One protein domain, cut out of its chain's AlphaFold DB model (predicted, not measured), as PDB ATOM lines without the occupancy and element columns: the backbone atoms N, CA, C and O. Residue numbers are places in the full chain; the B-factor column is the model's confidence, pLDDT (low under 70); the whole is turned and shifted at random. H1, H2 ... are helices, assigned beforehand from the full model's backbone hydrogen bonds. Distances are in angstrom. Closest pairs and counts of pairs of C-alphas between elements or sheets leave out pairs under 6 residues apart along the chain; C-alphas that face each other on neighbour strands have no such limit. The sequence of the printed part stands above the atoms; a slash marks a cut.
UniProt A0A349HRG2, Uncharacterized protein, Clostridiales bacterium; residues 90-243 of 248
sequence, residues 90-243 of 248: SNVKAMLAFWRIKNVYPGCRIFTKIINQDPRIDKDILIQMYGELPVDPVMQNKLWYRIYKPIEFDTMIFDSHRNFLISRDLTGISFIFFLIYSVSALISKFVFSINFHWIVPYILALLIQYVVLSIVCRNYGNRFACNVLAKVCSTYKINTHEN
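AT A GLANCE: This is residues 90 to 243 of the 248 residues of an uncharacterized protein of Clostridiales bacterium (UniProt A0A349HRG2). A long helical hairpin, H5 and H6, is crossed by H1; H2, H3 and H4 pack on H6. Residues 238 to 243 stick out. Shown are 154 residues with six named helices, all helix, loose; radius of gyration of the C-alphas 20.5 A, spans 77 by 29 by 23 A.

HOW THE PARTS SIT: Every O i to N i+4 pair is within hydrogen-bond range in H1, residues 90 to 98, H3, 123 to 130, and H5, 155 to 191; H2, 106 to 117, has 3 of 8, and 2 of 9 O i to N i+3, H4, 137 to 151, 9 of 11, and H6, 199 to 242, 39 of 40. H6 forms a hairpin with H5, opposite ways at a shallow tilt of 9 degrees, the C-alphas of Ser 167 and Cys 217 closest, 4.9 A.

IN THESE COORDINATES: H1 begins at C-alpha 90 (-23.341, 46.449, 4.896) and H6, 64.0 A long, ends at C-alpha 242 (-37.066, 41.061, -34.702).

THE WHOLE: The printed part has no cut; pLDDT is under 70 at residues 193 to 197 and 241 to 243.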
ATOM      1  N   SER A  90     -22.296  46.446   5.937       90.31
ATOM      2  CA  SER A  90     -23.341  46.449   4.896       90.31
ATOM      3  C   SER A  90     -24.465  45.431   5.158       90.31
ATOM      4  O   SER A  90     -25.640  45.730   4.939       90.31
ATOM      5  N   ASN A  91     -24.112  44.249   5.678       91.44
ATOM      6  CA  ASN A  91     -25.078  43.208   6.022       91.44
ATOM      7  C   ASN A  91     -25.982  43.640   7.190       91.44
ATOM      8  O   ASN A  91     -27.198  43.548   7.079       91.44
ATOM      9  N   VAL A  92     -25.419  44.234   8.249       92.94
ATOM     10  CA  VAL A  92     -26.195  44.737   9.399       92.94
ATOM     11  C   VAL A  92     -27.161  45.836   8.967       92.94
ATOM     12  O   VAL A  92     -28.333  45.799   9.331       92.94
ATOM     13  N   LYS A  93     -26.723  46.771   8.111       94.12
ATOM     14  CA  LYS A  93     -27.627  47.792   7.553       94.12
ATOM     15  C   LYS A  93     -28.786  47.162   6.781       94.12
ATOM     16  O   LYS A  93     -29.924  47.607   6.900       94.12
ATOM     17  N   ALA A  94     -28.519  46.109   6.007       91.88
ATOM     18  CA  ALA A  94     -29.565  45.372   5.308       91.88
ATOM     19  C   ALA A  94     -30.495  44.634   6.289       91.88
ATOM     20  O   ALA A  94     -31.710  44.676   6.111       91.88
ATOM     21  N   MET A  95     -29.969  44.012   7.349       95.56
ATOM     22  CA  MET A  95     -30.781  43.360   8.384       95.56
ATOM     23  C   MET A  95     -31.722  44.362   9.061       95.56
ATOM     24  O   MET A  95     -32.911  44.080   9.206       95.56
ATOM     25  N   LEU A  96     -31.217  45.558   9.391       94.75
ATOM     26  CA  LEU A  96     -32.002  46.670   9.931       94.75
ATOM     27  C   LEU A  96     -33.048  47.172   8.933       94.75
ATOM     28  O   LEU A  96     -34.171  47.467   9.323       94.75
ATOM     29  N   ALA A  97     -32.714  47.251   7.645       95.38
ATOM     30  CA  ALA A  97     -33.652  47.693   6.623       95.38
ATOM     31  C   ALA A  97     -34.764  46.668   6.364       95.38
ATOM     32  O   ALA A  97     -35.923  47.050   6.238       95.38
ATOM     33  N   PHE A  98     -34.461  45.372   6.307       94.06
ATOM     34  CA  PHE A  98     -35.440  44.327   5.984       94.06
ATOM     35  C   PHE A  98     -36.085  43.667   7.213       94.06
ATOM     36  O   PHE A  98     -36.994  42.858   7.026       94.06
ATOM     37  N   TRP A  99     -35.634  44.005   8.428       95.25
ATOM     38  CA  TRP A  99     -35.959  43.337   9.701       95.25
ATOM     39  C   TRP A  99     -35.811  41.816   9.616       95.25
ATOM     40  O   TRP A  99     -36.709  41.052   9.968       95.25
ATOM     41  N   ARG A 100     -34.681  41.362   9.068       91.19
ATOM     42  CA  ARG A 100     -34.396  39.940   8.841       91.19
ATOM     43  C   ARG A 100     -32.962  39.618   9.180       91.19
ATOM     44  O   ARG A 100     -32.071  40.386   8.848       91.19
ATOM     45  N   ILE A 101     -32.758  38.445   9.770       88.69
ATOM     46  CA  ILE A 101     -31.433  37.973  10.183       88.69
ATOM     47  C   ILE A 101     -30.792  37.088   9.103       88.69
ATOM     48  O   ILE A 101     -29.599  37.191   8.842       88.69
ATOM     49  N   LYS A 102     -31.586  36.239   8.441       88.31
ATOM     50  CA  LYS A 102     -31.145  35.339   7.363       88.31
ATOM     51  C   LYS A 102     -31.862  35.680   6.059       88.31
ATOM     52  O   LYS A 102     -32.997  36.153   6.095       88.31
ATOM     53  N   ASN A 103     -31.215  35.411   4.920       90.50
ATOM     54  CA  ASN A 103     -31.785  35.608   3.578       90.50
ATOM     55  C   ASN A 103     -32.383  37.018   3.401       90.50
ATOM     56  O   ASN A 103     -33.551  37.200   3.051       90.50
ATOM     57  N   VAL A 104     -31.564  38.015   3.749       91.12
ATOM     58  CA  VAL A 104     -31.972  39.413   3.942       91.12
ATOM     59  C   VAL A 104     -32.415  40.063   2.630       91.12
ATOM     60  O   VAL A 104     -33.421  40.774   2.589       91.12
ATOM     61  N   TYR A 105     -31.675  39.805   1.553       92.06
ATOM     62  CA  TYR A 105     -31.848  40.481   0.272       92.06
ATOM     63  C   TYR A 105     -33.132  40.061  -0.464       92.06
ATOM     64  O   TYR A 105     -33.600  38.927  -0.327       92.06
ATOM     65  N   PRO A 106     -33.706  40.954  -1.294       92.44
ATOM     66  CA  PRO A 106     -34.892  40.646  -2.095       92.44
ATOM     67  C   PRO A 106     -34.646  39.500  -3.091       92.44
ATOM     68  O   PRO A 106     -35.556  38.707  -3.326       92.44
ATOM     69  N   GLY A 107     -33.412  39.340  -3.585       92.38
ATOM     70  CA  GLY A 107     -33.011  38.233  -4.462       92.38
ATOM     71  C   GLY A 107     -33.276  36.844  -3.870       92.38
ATOM     72  O   GLY A 107     -33.607  35.925  -4.607       92.38
ATOM     73  N   CYS A 108     -33.257  36.691  -2.542       94.00
ATOM     74  CA  CYS A 108     -33.537  35.414  -1.874       94.00
ATOM     75  C   CYS A 108     -35.001  34.950  -1.952       94.00
ATOM     76  O   CYS A 108     -35.352  33.896  -1.435       94.00
ATOM     77  N   ARG A 109     -35.888  35.772  -2.504       93.56
ATOM     78  CA  ARG A 109     -37.337  35.525  -2.557       93.56
ATOM     79  C   ARG A 109     -37.960  36.082  -3.833       93.56
ATOM     80  O   ARG A 109     -39.172  36.314  -3.891       93.56
ATOM     81  N   ILE A 110     -37.114  36.364  -4.822       94.38
ATOM     82  CA  ILE A 110     -37.523  37.046  -6.038       94.38
ATOM     83  C   ILE A 110     -38.472  36.169  -6.849       94.38
ATOM     84  O   ILE A 110     -39.561  36.624  -7.174       94.38
ATOM     85  N   PHE A 111     -38.133  34.896  -7.054       93.88
ATOM     86  CA  PHE A 111     -38.914  33.966  -7.872       93.88
ATOM     87  C   PHE A 111     -40.113  33.359  -7.135       93.88
ATOM     88  O   PHE A 111     -41.074  32.928  -7.762       93.88
ATOM     89  N   THR A 112     -40.090  33.369  -5.803       91.19
ATOM     90  CA  THR A 112     -41.156  32.784  -4.971       91.19
ATOM     91  C   THR A 112     -42.240  33.787  -4.580       91.19
ATOM     92  O   THR A 112     -43.422  33.461  -4.631       91.19
ATOM     93  N   LYS A 113     -41.866  35.014  -4.184       91.44
ATOM     94  CA  LYS A 113     -42.817  36.002  -3.641       91.44
ATOM     95  C   LYS A 113     -42.892  37.293  -4.445       91.44
ATOM     96  O   LYS A 113     -43.988  37.784  -4.692       91.44
ATOM     97  N   ILE A 114     -41.746  37.874  -4.795       91.75
ATOM     98  CA  ILE A 114     -41.697  39.250  -5.315       91.75
ATOM     99  C   ILE A 114     -42.142  39.314  -6.783       91.75
ATOM    100  O   ILE A 114     -42.839  40.248  -7.157       91.75
ATOM    101  N   ILE A 115     -41.813  38.306  -7.593       91.06
ATOM    102  CA  ILE A 115     -42.149  38.263  -9.024       91.06
ATOM    103  C   ILE A 115     -43.652  38.400  -9.303       91.06
ATOM    104  O   ILE A 115     -44.035  38.996 -10.298       91.06
ATOM    105  N   ASN A 116     -44.508  37.916  -8.398       87.81
ATOM    106  CA  ASN A 116     -45.969  37.986  -8.542       87.81
ATOM    107  C   ASN A 116     -46.527  39.405  -8.379       87.81
ATOM    108  O   ASN A 116     -47.701  39.632  -8.641       87.81
ATOM    109  N   GLN A 117     -45.719  40.333  -7.869       88.56
ATOM    110  CA  GLN A 117     -46.146  41.690  -7.537       88.56
ATOM    111  C   GLN A 117     -45.900  42.675  -8.684       88.56
ATOM    112  O   GLN A 117     -46.406  43.792  -8.626       88.56
ATOM    113  N   ASP A 118     -45.116  42.294  -9.697       90.06
ATOM    114  CA  ASP A 118     -44.775  43.164 -10.821       90.06
ATOM    115  C   ASP A 118     -45.296  42.568 -12.139       90.06
ATOM    116  O   ASP A 118     -44.726  41.592 -12.633       90.06
ATOM    117  N   PRO A 119     -46.349  43.150 -12.744       89.81
ATOM    118  CA  PRO A 119     -46.951  42.625 -13.969       89.81
ATOM    119  C   PRO A 119     -46.039  42.756 -15.199       89.81
ATOM    120  O   PRO A 119     -46.340  42.197 -16.249       89.81
ATOM    121  N   ARG A 120     -44.923  43.495 -15.100       90.12
ATOM    122  CA  ARG A 120     -43.954  43.649 -16.198       90.12
ATOM    123  C   ARG A 120     -43.068  42.416 -16.372       90.12
ATOM    124  O   ARG A 120     -42.364  42.317 -17.376       90.12
ATOM    125  N   ILE A 121     -43.049  41.517 -15.387       92.44
ATOM    126  CA  ILE A 121     -42.207  40.324 -15.401       92.44
ATOM    127  C   ILE A 121     -43.012  39.147 -15.933       92.44
ATOM    128  O   ILE A 121     -44.055  38.788 -15.394       92.44
ATOM    129  N   ASP A 122     -42.475  38.515 -16.969       90.62
ATOM    130  CA  ASP A 122     -43.069  37.353 -17.608       90.62
ATOM    131  C   ASP A 122     -42.344  36.089 -17.131       90.62
ATOM    132  O   ASP A 122     -41.157  35.888 -17.406       90.62
ATOM    133  N   LYS A 123     -43.034  35.264 -16.338       90.06
ATOM    134  CA  LYS A 123     -42.430  34.071 -15.733       90.06
ATOM    135  C   LYS A 123     -42.083  33.011 -16.762       90.06
ATOM    136  O   LYS A 123     -41.044  32.372 -16.616       90.06
ATOM    137  N   ASP A 124     -42.926  32.842 -17.771       89.81
ATOM    138  CA  ASP A 124     -42.760  31.790 -18.769       89.81
ATOM    139  C   ASP A 124     -41.498  32.055 -19.590       89.81
ATOM    140  O   ASP A 124     -40.699  31.150 -19.825       89.81
ATOM    141  N   ILE A 125     -41.232  33.330 -19.891       88.69
ATOM    142  CA  ILE A 125     -39.981  33.766 -20.519       88.69
ATOM    143  C   ILE A 125     -38.768  33.459 -19.636       88.69
ATOM    144  O   ILE A 125     -37.754  32.962 -20.127       88.69
ATOM    145  N   LEU A 126     -38.841  33.726 -18.328       90.12
ATOM    146  CA  LEU A 126     -37.738  33.403 -17.417       90.12
ATOM    147  C   LEU A 126     -37.478  31.895 -17.346       90.12
ATOM    148  O   LEU A 126     -36.314  31.495 -17.340       90.12
ATOM    149  N   ILE A 127     -38.533  31.075 -17.340       91.38
ATOM    150  CA  ILE A 127     -38.422  29.613 -17.374       91.38
ATOM    151  C   ILE A 127     -37.808  29.153 -18.700       91.38
ATOM    152  O   ILE A 127     -36.914  28.311 -18.715       91.38
ATOM    153  N   GLN A 128     -38.213  29.750 -19.820       89.06
ATOM    154  CA  GLN A 128     -37.661  29.437 -21.136       89.06
ATOM    155  C   GLN A 128     -36.165  29.778 -21.243       89.06
ATOM    156  O   GLN A 128     -35.415  29.056 -21.902       89.06
ATOM    157  N   MET A 129     -35.718  30.866 -20.608       85.50
ATOM    158  CA  MET A 129     -34.318  31.307 -20.651       85.50
ATOM    159  C   MET A 129     -33.412  30.593 -19.646       85.50
ATOM    160  O   MET A 129     -32.238  30.368 -19.941       85.50
ATOM    161  N   TYR A 130     -33.915  30.296 -18.446       89.00
ATOM    162  CA  TYR A 130     -33.088  29.844 -17.322       89.00
ATOM    163  C   TYR A 130     -33.472  28.464 -16.775       89.00
ATOM    164  O   TYR A 130     -32.779  27.964 -15.889       89.00
ATOM    165  N   GLY A 131     -34.517  27.834 -17.314       90.19
ATOM    166  CA  GLY A 131     -35.062  26.572 -16.821       90.19
ATOM    167  C   GLY A 131     -35.933  26.756 -15.579       90.19
ATOM    168  O   GLY A 131     -36.473  27.834 -15.323       90.19
ATOM    169  N   GLU A 132     -36.078  25.692 -14.792       90.50
ATOM    170  CA  GLU A 132     -36.875  25.735 -13.566       90.50
ATOM    171  C   GLU A 132     -36.350  26.781 -12.575       90.50
ATOM    172  O   GLU A 132     -35.163  26.837 -12.238       90.50
ATOM    173  N   LEU A 133     -37.263  27.624 -12.086       92.19
ATOM    174  CA  LEU A 133     -36.920  28.675 -11.141       92.19
ATOM    175  C   LEU A 133     -36.700  28.074  -9.743       92.19
ATOM    176  O   LEU A 133     -37.584  27.394  -9.219       92.19
ATOM    177  N   PRO A 134     -35.555  28.347  -9.094       92.56
ATOM    178  CA  PRO A 134     -35.244  27.771  -7.796       92.56
ATOM    179  C   PRO A 134     -36.207  28.272  -6.714       92.56
ATOM    180  O   PRO A 134     -36.578  29.447  -6.678       92.56
ATOM    181  N   VAL A 135     -36.545  27.389  -5.774       92.50
ATOM    182  CA  VAL A 135     -37.356  27.717  -4.585       92.50
ATOM    183  C   VAL A 135     -36.474  27.997  -3.365       92.50
ATOM    184  O   VAL A 135     -36.834  28.807  -2.512       92.50
ATOM    185  N   ASP A 136     -35.283  27.401  -3.295       94.88
ATOM    186  CA  ASP A 136     -34.343  27.645  -2.199       94.88
ATOM    187  C   ASP A 136     -33.857  29.116  -2.179       94.88
ATOM    188  O   ASP A 136     -33.422  29.627  -3.216       94.88
ATOM    189  N   PRO A 137     -33.891  29.821  -1.028       93.44
ATOM    190  CA  PRO A 137     -33.527  31.235  -0.956       93.44
ATOM    191  C   PRO A 137     -32.101  31.574  -1.405       93.44
ATOM    192  O   PRO A 137     -31.861  32.653  -1.953       93.44
ATOM    193  N   VAL A 138     -31.132  30.688  -1.172       94.12
ATOM    194  CA  VAL A 138     -29.736  30.930  -1.560       94.12
ATOM    195  C   VAL A 138     -29.598  30.766  -3.070       94.12
ATOM    196  O   VAL A 138     -29.011  31.624  -3.735       94.12
ATOM    197  N   MET A 139     -30.208  29.718  -3.625       94.19
ATOM    198  CA  MET A 139     -30.226  29.465  -5.064       94.19
ATOM    199  C   MET A 139     -30.988  30.547  -5.837       94.19
ATOM    200  O   MET A 139     -30.509  30.984  -6.884       94.19
ATOM    201  N   GLN A 140     -32.101  31.056  -5.294       95.94
ATOM    202  CA  GLN A 140     -32.816  32.214  -5.847       95.94
ATOM    203  C   GLN A 140     -31.893  33.427  -5.986       95.94
ATOM    204  O   GLN A 140     -31.790  34.009  -7.066       95.94
ATOM    205  N   ASN A 141     -31.165  33.773  -4.920       95.38
ATOM    206  CA  ASN A 141     -30.262  34.919  -4.950       95.38
ATOM    207  C   ASN A 141     -29.078  34.697  -5.900       95.38
ATOM    208  O   ASN A 141     -28.670  35.624  -6.597       95.38
ATOM    209  N   LYS A 142     -28.544  33.472  -5.958       94.44
ATOM    210  CA  LYS A 142     -27.440  33.111  -6.856       94.44
ATOM    211  C   LYS A 142     -27.844  33.239  -8.326       94.44
ATOM    212  O   LYS A 142     -27.099  33.834  -9.104       94.44
ATOM    213  N   LEU A 143     -29.021  32.727  -8.699       94.25
ATOM    214  CA  LEU A 143     -29.549  32.868 -10.057       94.25
ATOM    215  C   LEU A 143     -29.831  34.338 -10.380       94.25
ATOM    216  O   LEU A 143     -29.362  34.834 -11.399       94.25
ATOM    217  N   TRP A 144     -30.513  35.062  -9.490       95.75
ATOM    218  CA  TRP A 144     -30.795  36.484  -9.688       95.75
ATOM    219  C   TRP A 144     -29.514  37.310  -9.876       95.75
ATOM    220  O   TRP A 144     -29.440  38.128 -10.789       95.75
ATOM    221  N   TYR A 145     -28.471  37.053  -9.083       94.19
ATOM    222  CA  TYR A 145     -27.188  37.743  -9.215       94.19
ATOM    223  C   TYR A 145     -26.503  37.448 -10.558       94.19
ATOM    224  O   TYR A 145     -25.950  38.355 -11.179       94.19
ATOM    225  N   ARG A 146     -26.584  36.201 -11.046       93.19
ATOM    226  CA  ARG A 146     -26.081  35.812 -12.374       93.19
ATOM    227  C   ARG A 146     -26.804  36.552 -13.505       93.19
ATOM    228  O   ARG A 146     -26.163  36.881 -14.496       93.19
ATOM    229  N   ILE A 147     -28.100  36.819 -13.350       92.81
ATOM    230  CA  ILE A 147     -28.911  37.585 -14.310       92.81
ATOM    231  C   ILE A 147     -28.569  39.079 -14.247       92.81
ATOM    232  O   ILE A 147     -28.439  39.729 -15.278       92.81
ATOM    233  N   TYR A 148     -28.409  39.618 -13.040       93.62
ATOM    234  CA  TYR A 148     -28.091  41.025 -12.801       93.62
ATOM    235  C   TYR A 148     -26.712  41.422 -13.340       93.62
ATOM    236  O   TYR A 148     -26.585  42.455 -13.993       93.62
ATOM    237  N   LYS A 149     -25.676  40.619 -13.065       91.94
ATOM    238  CA  LYS A 149     -24.279  41.035 -13.255       91.94
ATOM    239  C   LYS A 149     -23.938  41.501 -14.686       91.94
ATOM    240  O   LYS A 149     -23.263  42.519 -14.802       91.94
ATOM    241  N   PRO A 150     -24.410  40.848 -15.768       88.94
ATOM    242  CA  PRO A 150     -24.156  41.299 -17.140       88.94
ATOM    243  C   PRO A 150     -24.820  42.629 -17.525       88.94
ATOM    244  O   PRO A 150     -24.372  43.270 -18.469       88.94
ATOM    245  N   ILE A 151     -25.885  43.036 -16.826       89.69
ATOM    246  CA  ILE A 151     -26.682  44.237 -17.133       89.69
ATOM    247  C   ILE A 151     -26.560  45.311 -16.045       89.69
ATOM    248  O   ILE A 151     -27.384  46.218 -15.962       89.69
ATOM    249  N   GLU A 152     -25.544  45.215 -15.185       87.31
ATOM    250  CA  GLU A 152     -25.420  46.075 -14.006       87.31
ATOM    251  C   GLU A 152     -25.274  47.569 -14.328       87.31
ATOM    252  O   GLU A 152     -25.657  48.406 -13.510       87.31
ATOM    253  N   PHE A 153     -24.745  47.884 -15.514       86.44
ATOM    254  CA  PHE A 153     -24.527  49.244 -16.011       86.44
ATOM    255  C   PHE A 153     -25.648  49.755 -16.924       86.44
ATOM    256  O   PHE A 153     -25.565  50.883 -17.411       86.44
ATOM    257  N   ASP A 154     -26.703  48.965 -17.146       88.75
ATOM    258  CA  ASP A 154     -27.916  49.484 -17.776       88.75
ATOM    259  C   ASP A 154     -28.486  50.611 -16.905       88.75
ATOM    260  O   ASP A 154     -28.599  50.455 -15.689       88.75
ATOM    261  N   THR A 155     -28.839  51.749 -17.506       87.56
ATOM    262  CA  THR A 155     -29.198  52.981 -16.777       87.56
ATOM    263  C   THR A 155     -30.313  52.753 -15.757       87.56
ATOM    264  O   THR A 155     -30.180  53.113 -14.588       87.56
ATOM    265  N   MET A 156     -31.374  52.050 -16.161       90.06
ATOM    266  CA  MET A 156     -32.503  51.710 -15.294       90.06
ATOM    267  C   MET A 156     -32.077  50.854 -14.094       90.06
ATOM    268  O   MET A 156     -32.583  51.037 -12.980       90.06
ATOM    269  N   ILE A 157     -31.165  49.903 -14.308       93.12
ATOM    270  CA  ILE A 157     -30.683  48.982 -13.275       93.12
ATOM    271  C   ILE A 157     -29.719  49.693 -12.332       93.12
ATOM    272  O   ILE A 157     -29.869  49.574 -11.114       93.12
ATOM    273  N   PHE A 158     -28.786  50.465 -12.883       91.25
ATOM    274  CA  PHE A 158     -27.819  51.256 -12.137       91.25
ATOM    275  C   PHE A 158     -28.517  52.236 -11.190       91.25
ATOM    276  O   PHE A 158     -28.251  52.220  -9.987       91.25
ATOM    277  N   ASP A 159     -29.479  53.013 -11.693       91.06
ATOM    278  CA  ASP A 159     -30.223  53.986 -10.885       91.06
ATOM    279  C   ASP A 159     -31.055  53.302  -9.794       91.06
ATOM    280  O   ASP A 159     -31.122  53.760  -8.650       91.06
ATOM    281  N   SER A 160     -31.657  52.155 -10.112       93.88
ATOM    282  CA  SER A 160     -32.409  51.365  -9.133       93.88
ATOM    283  C   SER A 160     -31.504  50.800  -8.036       93.88
ATOM    284  O   SER A 160     -31.859  50.853  -6.856       93.88
ATOM    285  N   HIS A 161     -30.322  50.296  -8.404       95.00
ATOM    286  CA  HIS A 161     -29.325  49.804  -7.458       95.00
ATOM    287  C   HIS A 161     -28.821  50.941  -6.565       95.00
ATOM    288  O   HIS A 161     -28.814  50.815  -5.341       95.00
ATOM    289  N   ARG A 162     -28.482  52.087  -7.157       94.19
ATOM    290  CA  ARG A 162     -28.082  53.304  -6.450       94.19
ATOM    291  C   ARG A 162     -29.128  53.738  -5.419       94.19
ATOM    292  O   ARG A 162     -28.780  53.951  -4.260       94.19
ATOM    293  N   ASN A 163     -30.405  53.796  -5.803       95.12
ATOM    294  CA  ASN A 163     -31.514  54.151  -4.905       95.12
ATOM    295  C   ASN A 163     -31.695  53.150  -3.748       95.12
ATOM    296  O   ASN A 163     -32.023  53.522  -2.615       95.12
ATOM    297  N   PHE A 164     -31.433  51.868  -3.995       95.81
ATOM    298  CA  PHE A 164     -31.383  50.870  -2.931       95.81
ATOM    299  C   PHE A 164     -30.191  51.095  -1.979       95.81
ATOM    300  O   PHE A 164     -30.355  51.026  -0.760       95.81
ATOM    301  N   LEU A 165     -29.002  51.404  -2.505       94.75
ATOM    302  CA  LEU A 165     -27.805  51.619  -1.688       94.75
ATOM    303  C   LEU A 165     -27.917  52.861  -0.792       94.75
ATOM    304  O   LEU A 165     -27.640  52.757   0.405       94.75
ATOM    305  N   ILE A 166     -28.376  53.997  -1.331       95.06
ATOM    306  CA  ILE A 166     -28.592  55.227  -0.550       95.06
ATOM    307  C   ILE A 166     -29.615  55.007   0.566       95.06
ATOM    308  O   ILE A 166     -29.347  55.355   1.712       95.06
ATOM    309  N   SER A 167     -30.758  54.380   0.273       96.12
ATOM    310  CA  SER A 167     -31.808  54.153   1.274       96.12
ATOM    311  C   SER A 167     -31.359  53.195   2.381       96.12
ATOM    312  O   SER A 167     -31.670  53.420   3.553       96.12
ATOM    313  N   ARG A 168     -30.565  52.167   2.051       95.88
ATOM    314  CA  ARG A 168     -29.952  51.267   3.041       95.88
ATOM    315  C   ARG A 168     -28.949  52.002   3.931       95.88
ATOM    316  O   ARG A 168     -28.945  51.799   5.144       95.88
ATOM    317  N   ASP A 169     -28.093  52.834   3.339       95.31
ATOM    318  CA  ASP A 169     -27.088  53.596   4.081       95.31
ATOM    319  C   ASP A 169     -27.749  54.656   4.987       95.31
ATOM    320  O   ASP A 169     -27.401  54.734   6.166       95.31
ATOM    321  N   LEU A 170     -28.782  55.362   4.506       95.56
ATOM    322  CA  LEU A 170     -29.615  56.267   5.313       95.56
ATOM    323  C   LEU A 170     -30.311  55.547   6.472       95.56
ATOM    324  O   LEU A 170     -30.321  56.059   7.587       95.56
ATOM    325  N   THR A 171     -30.849  54.346   6.240       96.81
ATOM    326  CA  THR A 171     -31.468  53.533   7.305       96.81
ATOM    327  C   THR A 171     -30.453  53.197   8.400       96.81
ATOM    328  O   THR A 171     -30.762  53.304   9.586       96.81
ATOM    329  N   GLY A 172     -29.227  52.826   8.012       95.94
ATOM    330  CA  GLY A 172     -28.139  52.565   8.956       95.94
ATOM    331  C   GLY A 172     -27.766  53.802   9.776       95.94
ATOM    332  O   GLY A 172     -27.690  53.713  10.998       95.94
ATOM    333  N   ILE A 173     -27.590  54.957   9.126       95.12
ATOM    334  CA  ILE A 173     -27.278  56.226   9.810       95.12
ATOM    335  C   ILE A 173     -28.423  56.639  10.742       95.12
ATOM    336  O   ILE A 173     -28.178  57.008  11.886       95.12
ATOM    337  N   SER A 174     -29.675  56.525  10.294       96.25
ATOM    338  CA  SER A 174     -30.852  56.848  11.104       96.25
ATOM    339  C   SER A 174     -30.950  55.981  12.358       96.25
ATOM    340  O   SER A 174     -31.274  56.497  13.425       96.25
ATOM    341  N   PHE A 175     -30.611  54.694  12.261       96.31
ATOM    342  CA  PHE A 175     -30.546  53.812  13.425       96.31
ATOM    343  C   PHE A 175     -29.425  54.211  14.398       96.31
ATOM    344  O   PHE A 175     -29.643  54.244  15.607       96.31
ATOM    345  N   ILE A 176     -28.242  54.573  13.887       94.88
ATOM    346  CA  ILE A 176     -27.138  55.086  14.716       94.88
ATOM    347  C   ILE A 176     -27.569  56.362  15.452       94.88
ATOM    348  O   ILE A 176     -27.342  56.478  16.652       94.88
ATOM    349  N   PHE A 177     -28.224  57.298  14.762       93.94
ATOM    350  CA  PHE A 177     -28.737  58.529  15.371       93.94
ATOM    351  C   PHE A 177     -29.815  58.265  16.408       93.94
ATOM    352  O   PHE A 177     -29.775  58.869  17.474       93.94
ATOM    353  N   PHE A 178     -30.725  57.329  16.140       94.94
ATOM    354  CA  PHE A 178     -31.688  56.888  17.139       94.94
ATOM    355  C   PHE A 178     -30.983  56.434  18.424       94.94
ATOM    356  O   PHE A 178     -31.367  56.882  19.497       94.94
ATOM    357  N   LEU A 179     -29.915  55.636  18.343       94.19
ATOM    358  CA  LEU A 179     -29.171  55.207  19.532       94.19
ATOM    359  C   LEU A 179     -28.414  56.363  20.204       94.19
ATOM    360  O   LEU A 179     -28.608  56.613  21.392       94.19
ATOM    361  N   ILE A 180     -27.572  57.077  19.454       92.88
ATOM    362  CA  ILE A 180     -26.681  58.108  20.005       92.88
ATOM    363  C   ILE A 180     -27.485  59.271  20.591       92.88
ATOM    364  O   ILE A 180     -27.239  59.673  21.727       92.88
ATOM    365  N   TYR A 181     -28.460  59.804  19.852       90.88
ATOM    366  CA  TYR A 181     -29.227  60.961  20.310       90.88
ATOM    367  C   TYR A 181     -30.215  60.606  21.417       90.88
ATOM    368  O   TYR A 181     -30.404  61.425  22.314       90.88
ATOM    369  N   SER A 182     -30.779  59.392  21.433       90.31
ATOM    370  CA  SER A 182     -31.614  58.960  22.562       90.31
ATOM    371  C   SER A 182     -30.795  58.840  23.845       90.31
ATOM    372  O   SER A 182     -31.207  59.361  24.878       90.31
ATOM    373  N   VAL A 183     -29.614  58.209  23.788       91.44
ATOM    374  CA  VAL A 183     -28.716  58.099  24.951       91.44
ATOM    375  C   VAL A 183     -28.273  59.483  25.419       91.44
ATOM    376  O   VAL A 183     -28.371  59.786  26.605       91.44
ATOM    377  N   SER A 184     -27.856  60.346  24.490       87.56
ATOM    378  CA  SER A 184     -27.440  61.715  24.799       87.56
ATOM    379  C   SER A 184     -28.560  62.513  25.472       87.56
ATOM    380  O   SER A 184     -28.341  63.128  26.511       87.56
ATOM    381  N   ALA A 185     -29.787  62.443  24.952       83.50
ATOM    382  CA  ALA A 185     -30.924  63.139  25.543       83.50
ATOM    383  C   ALA A 185     -31.251  62.631  26.962       83.50
ATOM    384  O   ALA A 185     -31.552  63.430  27.852       83.50
ATOM    385  N   LEU A 186     -31.162  61.316  27.202       84.31
ATOM    386  CA  LEU A 186     -31.385  60.730  28.529       84.31
ATOM    387  C   LEU A 186     -30.311  61.161  29.538       84.31
ATOM    388  O   LEU A 186     -30.654  61.503  30.672       84.31
ATOM    389  N   ILE A 187     -29.039  61.201  29.124       86.00
ATOM    390  CA  ILE A 187     -27.931  61.710  29.948       86.00
ATOM    391  C   ILE A 187     -28.158  63.186  30.280       86.00
ATOM    392  O   ILE A 187     -28.045  63.564  31.444       86.00
ATOM    393  N   SER A 188     -28.551  64.009  29.302       79.50
ATOM    394  CA  SER A 188     -28.863  65.426  29.526       79.50
ATOM    395  C   SER A 188     -29.954  65.628  30.580       79.50
ATOM    396  O   SER A 188     -29.833  66.494  31.445       79.50
ATOM    397  N   LYS A 189     -30.996  64.789  30.562       76.56
ATOM    398  CA  LYS A 189     -32.056  64.824  31.574       76.56
ATOM    399  C   LYS A 189     -31.557  64.392  32.957       76.56
ATOM    400  O   LYS A 189     -31.912  65.025  33.943       76.56
ATOM    401  N   PHE A 190     -30.783  63.310  33.038       79.12
ATOM    402  CA  PHE A 190     -30.387  62.709  34.318       79.12
ATOM    403  C   PHE A 190     -29.227  63.442  35.005       79.12
ATOM    404  O   PHE A 190     -29.234  63.589  36.220       79.12
ATOM    405  N   VAL A 191     -28.236  63.904  34.237       78.25
ATOM    406  CA  VAL A 191     -27.006  64.521  34.763       78.25
ATOM    407  C   VAL A 191     -27.151  66.032  34.918       78.25
ATOM    408  O   VAL A 191     -26.698  66.590  35.912       78.25
ATOM    409  N   PHE A 192     -27.788  66.701  33.955       73.00
ATOM    410  CA  PHE A 192     -27.879  68.164  33.932       73.00
ATOM    411  C   PHE A 192     -29.242  68.692  34.402       73.00
ATOM    412  O   PHE A 192     -29.460  69.901  34.387       73.00
ATOM    413  N   SER A 193     -30.166  67.807  34.810       65.88
ATOM    414  CA  SER A 193     -31.532  68.146  35.252       65.88
ATOM    415  C   SER A 193     -32.288  69.066  34.283       65.88
ATOM    416  O   SER A 193     -33.161  69.837  34.682       65.88
ATOM    417  N   ILE A 194     -31.966  68.988  32.988       65.50
ATOM    418  CA  ILE A 194     -32.641  69.772  31.957       65.50
ATOM    419  C   ILE A 194     -34.040  69.179  31.781       65.50
ATOM    420  O   ILE A 194     -34.199  68.030  31.357       65.50
ATOM    421  N   ASN A 195     -35.068  69.966  32.108       59.44
ATOM    422  CA  ASN A 195     -36.471  69.580  31.965       59.44
ATOM    423  C   ASN A 195     -36.881  69.580  30.493       59.44
ATOM    424  O   ASN A 195     -37.523  70.492  29.976       59.44
ATOM    425  N   PHE A 196     -36.488  68.518  29.806       63.44
ATOM    426  CA  PHE A 196     -36.731  68.351  28.390       63.44
ATOM    427  C   PHE A 196     -38.130  67.762  28.163       63.44
ATOM    428  O   PHE A 196     -38.291  66.549  28.016       63.44
ATOM    429  N   HIS A 197     -39.169  68.608  28.150       69.88
ATOM    430  CA  HIS A 197     -40.543  68.154  27.866       69.88
ATOM    431  C   HIS A 197     -40.635  67.441  26.500       69.88
ATOM    432  O   HIS A 197     -41.380  66.481  26.326       69.88
ATOM    433  N   TRP A 198     -39.775  67.836  25.559       77.62
ATOM    434  CA  TRP A 198     -39.718  67.315  24.195       77.62
ATOM    435  C   TRP A 198     -38.935  66.001  24.027       77.62
ATOM    436  O   TRP A 198     -38.743  65.549  22.901       77.62
ATOM    437  N   ILE A 199     -38.482  65.347  25.105       83.44
ATOM    438  CA  ILE A 199     -37.528  64.226  24.974       83.44
ATOM    439  C   ILE A 199     -38.197  62.984  24.404       83.44
ATOM    440  O   ILE A 199     -37.696  62.357  23.476       83.44
ATOM    441  N   VAL A 200     -39.374  62.667  24.939       86.88
ATOM    442  CA  VAL A 200     -40.190  61.539  24.507       86.88
ATOM    443  C   VAL A 200     -40.647  61.721  23.056       86.88
ATOM    444  O   VAL A 200     -40.389  60.813  22.262       86.88
ATOM    445  N   PRO A 201     -41.254  62.861  22.650       89.25
ATOM    446  CA  PRO A 201     -41.643  63.044  21.254       89.25
ATOM    447  C   PRO A 201     -40.441  63.070  20.302       89.25
ATOM    448  O   PRO A 201     -40.559  62.573  19.187       89.25
ATOM    449  N   TYR A 202     -39.271  63.558  20.729       89.62
ATOM    450  CA  TYR A 202     -38.062  63.519  19.905       89.62
ATOM    451  C   TYR A 202     -37.550  62.090  19.661       89.62
ATOM    452  O   TYR A 202     -37.307  61.711  18.516       89.62
ATOM    453  N   ILE A 203     -37.447  61.265  20.709       92.06
ATOM    454  CA  ILE A 203     -37.056  59.850  20.578       92.06
ATOM    455  C   ILE A 203     -38.058  59.103  19.687       92.06
ATOM    456  O   ILE A 203     -37.661  58.322  18.817       92.06
ATOM    457  N   LEU A 204     -39.356  59.377  19.854       94.50
ATOM    458  CA  LEU A 204     -40.399  58.805  19.008       94.50
ATOM    459  C   LEU A 204     -40.252  59.249  17.544       94.50
ATOM    460  O   LEU A 204     -40.369  58.418  16.645       94.50
ATOM    461  N   ALA A 205     -39.939  60.520  17.290       94.44
ATOM    462  CA  ALA A 205     -39.696  61.029  15.943       94.44
ATOM    463  C   ALA A 205     -38.484  60.352  15.277       94.44
ATOM    464  O   ALA A 205     -38.569  59.961  14.112       94.44
ATOM    465  N   LEU A 206     -37.387  60.134  16.013       95.38
ATOM    466  CA  LEU A 206     -36.221  59.391  15.516       95.38
ATOM    467  C   LEU A 206     -36.568  57.935  15.176       95.38
ATOM    468  O   LEU A 206     -36.125  57.419  14.147       95.38
ATOM    469  N   LEU A 207     -37.389  57.284  16.006       96.56
ATOM    470  CA  LEU A 207     -37.866  55.926  15.747       96.56
ATOM    471  C   LEU A 207     -38.745  55.872  14.490       96.56
ATOM    472  O   LEU A 207     -38.540  55.008  13.636       96.56
ATOM    473  N   ILE A 208     -39.689  56.808  14.348       97.50
ATOM    474  CA  ILE A 208     -40.541  56.923  13.158       97.50
ATOM    475  C   ILE A 208     -39.676  57.147  11.914       97.50
ATOM    476  O   ILE A 208     -39.853  56.442  10.923       97.50
ATOM    477  N   GLN A 209     -38.700  58.060  11.969       97.25
ATOM    478  CA  GLN A 209     -37.760  58.310  10.873       97.25
ATOM    479  C   GLN A 209     -37.040  57.023  10.438       97.25
ATOM    480  O   GLN A 209     -36.993  56.715   9.244       97.25
ATOM    481  N   TYR A 210     -36.531  56.239  11.393       97.62
ATOM    482  CA  TYR A 210     -35.893  54.952  11.109       97.62
ATOM    483  C   TYR A 210     -36.861  53.964  10.438       97.62
ATOM    484  O   TYR A 210     -36.512  53.342   9.431       97.62
ATOM    485  N   VAL A 211     -38.088  53.837  10.954       97.94
ATOM    486  CA  VAL A 211     -39.111  52.936  10.398       97.94
ATOM    487  C   VAL A 211     -39.486  53.339   8.971       97.94
ATOM    488  O   VAL A 211     -39.528  52.483   8.084       97.94
ATOM    489  N   VAL A 212     -39.696  54.633   8.717       98.00
ATOM    490  CA  VAL A 212     -39.998  55.163   7.381       98.00
ATOM    491  C   VAL A 212     -38.864  54.838   6.408       98.00
ATOM    492  O   VAL A 212     -39.116  54.277   5.340       98.00
ATOM    493  N   LEU A 213     -37.607  55.104   6.780       97.62
ATOM    494  CA  LEU A 213     -36.446  54.793   5.939       97.62
ATOM    495  C   LEU A 213     -36.298  53.289   5.678       97.62
ATOM    496  O   LEU A 213     -36.004  52.881   4.553       97.62
ATOM    497  N   SER A 214     -36.579  52.456   6.681       97.56
ATOM    498  CA  SER A 214     -36.597  51.002   6.540       97.56
ATOM    499  C   SER A 214     -37.643  50.539   5.514       97.56
ATOM    500  O   SER A 214     -37.332  49.712   4.651       97.56
ATOM    501  N   ILE A 215     -38.855  51.106   5.535       97.50
ATOM    502  CA  ILE A 215     -39.909  50.820   4.543       97.50
ATOM    503  C   ILE A 215     -39.479  51.281   3.144       97.50
ATOM    504  O   ILE A 215     -39.575  50.513   2.183       97.50
ATOM    505  N   VAL A 216     -38.944  52.498   3.028       97.44
ATOM    506  CA  VAL A 216     -38.434  53.053   1.765       97.44
ATOM    507  C   VAL A 216     -37.347  52.152   1.170       97.44
ATOM    508  O   VAL A 216     -37.402  51.810  -0.012       97.44
ATOM    509  N   CYS A 217     -36.402  51.685   1.990       97.06
ATOM    510  CA  CYS A 217     -35.336  50.787   1.554       97.06
ATOM    511  C   CYS A 217     -35.873  49.447   1.026       97.06
ATOM    512  O   CYS A 217     -35.410  48.961  -0.008       97.06
ATOM    513  N   ARG A 218     -36.895  48.866   1.669       95.69
ATOM    514  CA  ARG A 218     -37.543  47.637   1.172       95.69
ATOM    515  C   ARG A 218     -38.198  47.842  -0.180       95.69
ATOM    516  O   ARG A 218     -38.067  46.978  -1.046       95.69
ATOM    517  N   ASN A 219     -38.883  48.968  -0.355       96.12
ATOM    518  CA  ASN A 219     -39.553  49.293  -1.606       96.12
ATOM    519  C   ASN A 219     -38.532  49.450  -2.737       96.12
ATOM    520  O   ASN A 219     -38.690  48.815  -3.780       96.12
ATOM    521  N   TYR A 220     -37.447  50.201  -2.514       96.69
ATOM    522  CA  TYR A 220     -36.368  50.332  -3.498       96.69
ATOM    523  C   TYR A 220     -35.646  49.011  -3.767       96.69
ATOM    524  O   TYR A 220     -35.376  48.702  -4.924       96.69
ATOM    525  N   GLY A 221     -35.387  48.198  -2.741       95.75
ATOM    526  CA  GLY A 221     -34.765  46.885  -2.907       95.75
ATOM    527  C   GLY A 221     -35.618  45.926  -3.739       95.75
ATOM    528  O   GLY A 221     -35.101  45.285  -4.653       95.75
ATOM    529  N   ASN A 222     -36.925  45.850  -3.472       95.56
ATOM    530  CA  ASN A 222     -37.837  45.032  -4.276       95.56
ATOM    531  C   ASN A 222     -37.924  45.560  -5.717       95.56
ATOM    532  O   ASN A 222     -37.808  44.771  -6.650       95.56
ATOM    533  N   ARG A 223     -38.053  46.883  -5.908       94.56
ATOM    534  CA  ARG A 223     -38.062  47.508  -7.244       94.56
ATOM    535  C   ARG A 223     -36.794  47.198  -8.027       94.56
ATOM    536  O   ARG A 223     -36.883  46.848  -9.194       94.56
ATOM    537  N   PHE A 224     -35.631  47.296  -7.388       96.31
ATOM    538  CA  PHE A 224     -34.354  46.949  -8.002       96.31
ATOM    539  C   PHE A 224     -34.340  45.490  -8.470       96.31
ATOM    540  O   PHE A 224     -34.028  45.224  -9.630       96.31
ATOM    541  N   ALA A 225     -34.756  44.557  -7.609       96.06
ATOM    542  CA  ALA A 225     -34.811  43.145  -7.966       96.06
ATOM    543  C   ALA A 225     -35.776  42.860  -9.133       96.06
ATOM    544  O   ALA A 225     -35.425  42.087 -10.026       96.06
ATOM    545  N   CYS A 226     -36.946  43.509  -9.157       95.56
ATOM    546  CA  CYS A 226     -37.918  43.393 -10.247       95.56
ATOM    547  C   CYS A 226     -37.421  44.010 -11.554       95.56
ATOM    548  O   CYS A 226     -37.575  43.404 -12.609       95.56
ATOM    549  N   ASN A 227     -36.803  45.192 -11.494       95.62
ATOM    550  CA  ASN A 227     -36.325  45.913 -12.671       95.62
ATOM    551  C   ASN A 227     -35.291  45.092 -13.455       95.62
ATOM    552  O   ASN A 227     -35.341  45.086 -14.682       95.62
ATOM    553  N   VAL A 228     -34.427  44.341 -12.761       95.19
ATOM    554  CA  VAL A 228     -33.494  43.381 -13.383       95.19
ATOM    555  C   VAL A 228     -34.246  42.356 -14.232       95.19
ATOM    556  O   VAL A 228     -33.933  42.183 -15.408       95.19
ATOM    557  N   LEU A 229     -35.263  41.702 -13.670       94.62
ATOM    558  CA  LEU A 229     -36.019  40.672 -14.386       94.62
ATOM    559  C   LEU A 229     -36.873  41.257 -15.516       94.62
ATOM    560  O   LEU A 229     -36.905  40.696 -16.609       94.62
ATOM    561  N   ALA A 230     -37.516  42.401 -15.276       93.62
ATOM    562  CA  ALA A 230     -38.329  43.093 -16.271       93.62
ATOM    563  C   ALA A 230     -37.496  43.482 -17.502       93.62
ATOM    564  O   ALA A 230     -37.925  43.244 -18.630       93.62
ATOM    565  N   LYS A 231     -36.275  43.996 -17.297       92.75
ATOM    566  CA  LYS A 231     -35.356  44.361 -18.384       92.75
ATOM    567  C   LYS A 231     -34.956  43.162 -19.240       92.75
ATOM    568  O   LYS A 231     -34.877  43.268 -20.466       92.75
ATOM    569  N   VAL A 232     -34.701  42.017 -18.613       91.56
ATOM    570  CA  VAL A 232     -34.352  40.795 -19.346       91.56
ATOM    571  C   VAL A 232     -35.556  40.282 -20.134       91.56
ATOM    572  O   VAL A 232     -35.415  39.990 -21.319       91.56
ATOM    573  N   CYS A 233     -36.751  40.271 -19.535       90.31
ATOM    574  CA  CYS A 233     -37.980  39.877 -20.228       90.31
ATOM    575  C   CYS A 233     -38.282  40.789 -21.428       90.31
ATOM    576  O   CYS A 233     -38.590  40.295 -22.512       90.31
ATOM    577  N   SER A 234     -38.151  42.112 -21.275       89.50
ATOM    578  CA  SER A 234     -38.374  43.056 -22.378       89.50
ATOM    579  C   SER A 234     -37.360  42.868 -23.502       89.50
ATOM    580  O   SER A 234     -37.727  42.860 -24.672       89.50
ATOM    581  N   THR A 235     -36.087  42.668 -23.150       87.38
ATOM    582  CA  THR A 235     -35.020  42.430 -24.130       87.38
ATOM    583  C   THR A 235     -35.268  41.133 -24.897       87.38
ATOM    584  O   THR A 235     -35.070  41.092 -26.109       87.38
ATOM    585  N   TYR A 236     -35.743  40.084 -24.221       86.62
ATOM    586  CA  TYR A 236     -36.105  38.828 -24.871       86.62
ATOM    587  C   TYR A 236     -37.246  39.017 -25.881       86.62
ATOM    588  O   TYR A 236     -37.076  38.651 -27.042       86.62
ATOM    589  N   LYS A 237     -38.351  39.671 -25.478       82.88
ATOM    590  CA  LYS A 237     -39.510  39.934 -26.356       82.88
ATOM    591  C   LYS A 237     -39.116  40.695 -27.626       82.88
ATOM    592  O   LYS A 237     -39.502  40.294 -28.721       82.88
ATOM    593  N   ILE A 238     -38.315  41.755 -27.497       81.50
ATOM    594  CA  ILE A 238     -37.849  42.556 -28.644       81.50
ATOM    595  C   ILE A 238     -37.070  41.681 -29.633       81.50
ATOM    596  O   ILE A 238     -37.393  41.651 -30.817       81.50
ATOM    597  N   ASN A 239     -36.109  40.896 -29.138       75.56
ATOM    598  CA  ASN A 239     -35.308  40.017 -29.988       75.56
ATOM    599  C   ASN A 239     -36.152  38.926 -30.661       75.56
ATOM    600  O   ASN A 239     -35.878  38.564 -31.802       75.56
ATOM    601  N   THR A 240     -37.164  38.373 -29.990       74.94
ATOM    602  CA  THR A 240     -38.041  37.378 -30.624       74.94
ATOM    603  C   THR A 240     -38.888  37.981 -31.738       74.94
ATOM    604  O   THR A 240     -39.055  37.321 -32.754       74.94
ATOM    605  N   HIS A 241     -39.363  39.223 -31.593       65.62
ATOM    606  CA  HIS A 241     -40.124  39.904 -32.645       65.62
ATOM    607  C   HIS A 241     -39.256  40.289 -33.850       65.62
ATOM    608  O   HIS A 241     -39.711  40.164 -34.981       65.62
ATOM    609  N   GLU A 242     -38.001  40.685 -33.630       60.38
ATOM    610  CA  GLU A 242     -37.066  41.061 -34.702       60.38
ATOM    611  C   GLU A 242     -36.563  39.854 -35.525       60.38
ATOM    612  O   GLU A 242     -36.168  40.006 -36.675       60.38
ATOM    613  N   ASN A 243     -36.611  38.637 -34.966       56.84
ATOM    614  CA  ASN A 243     -36.234  37.400 -35.669       56.84
ATOM    615  C   ASN A 243     -37.417  36.687 -36.354       56.84
ATOM    616  O   ASN A 243     -37.237  35.577 -36.861       56.84
TER     617      ASN A 243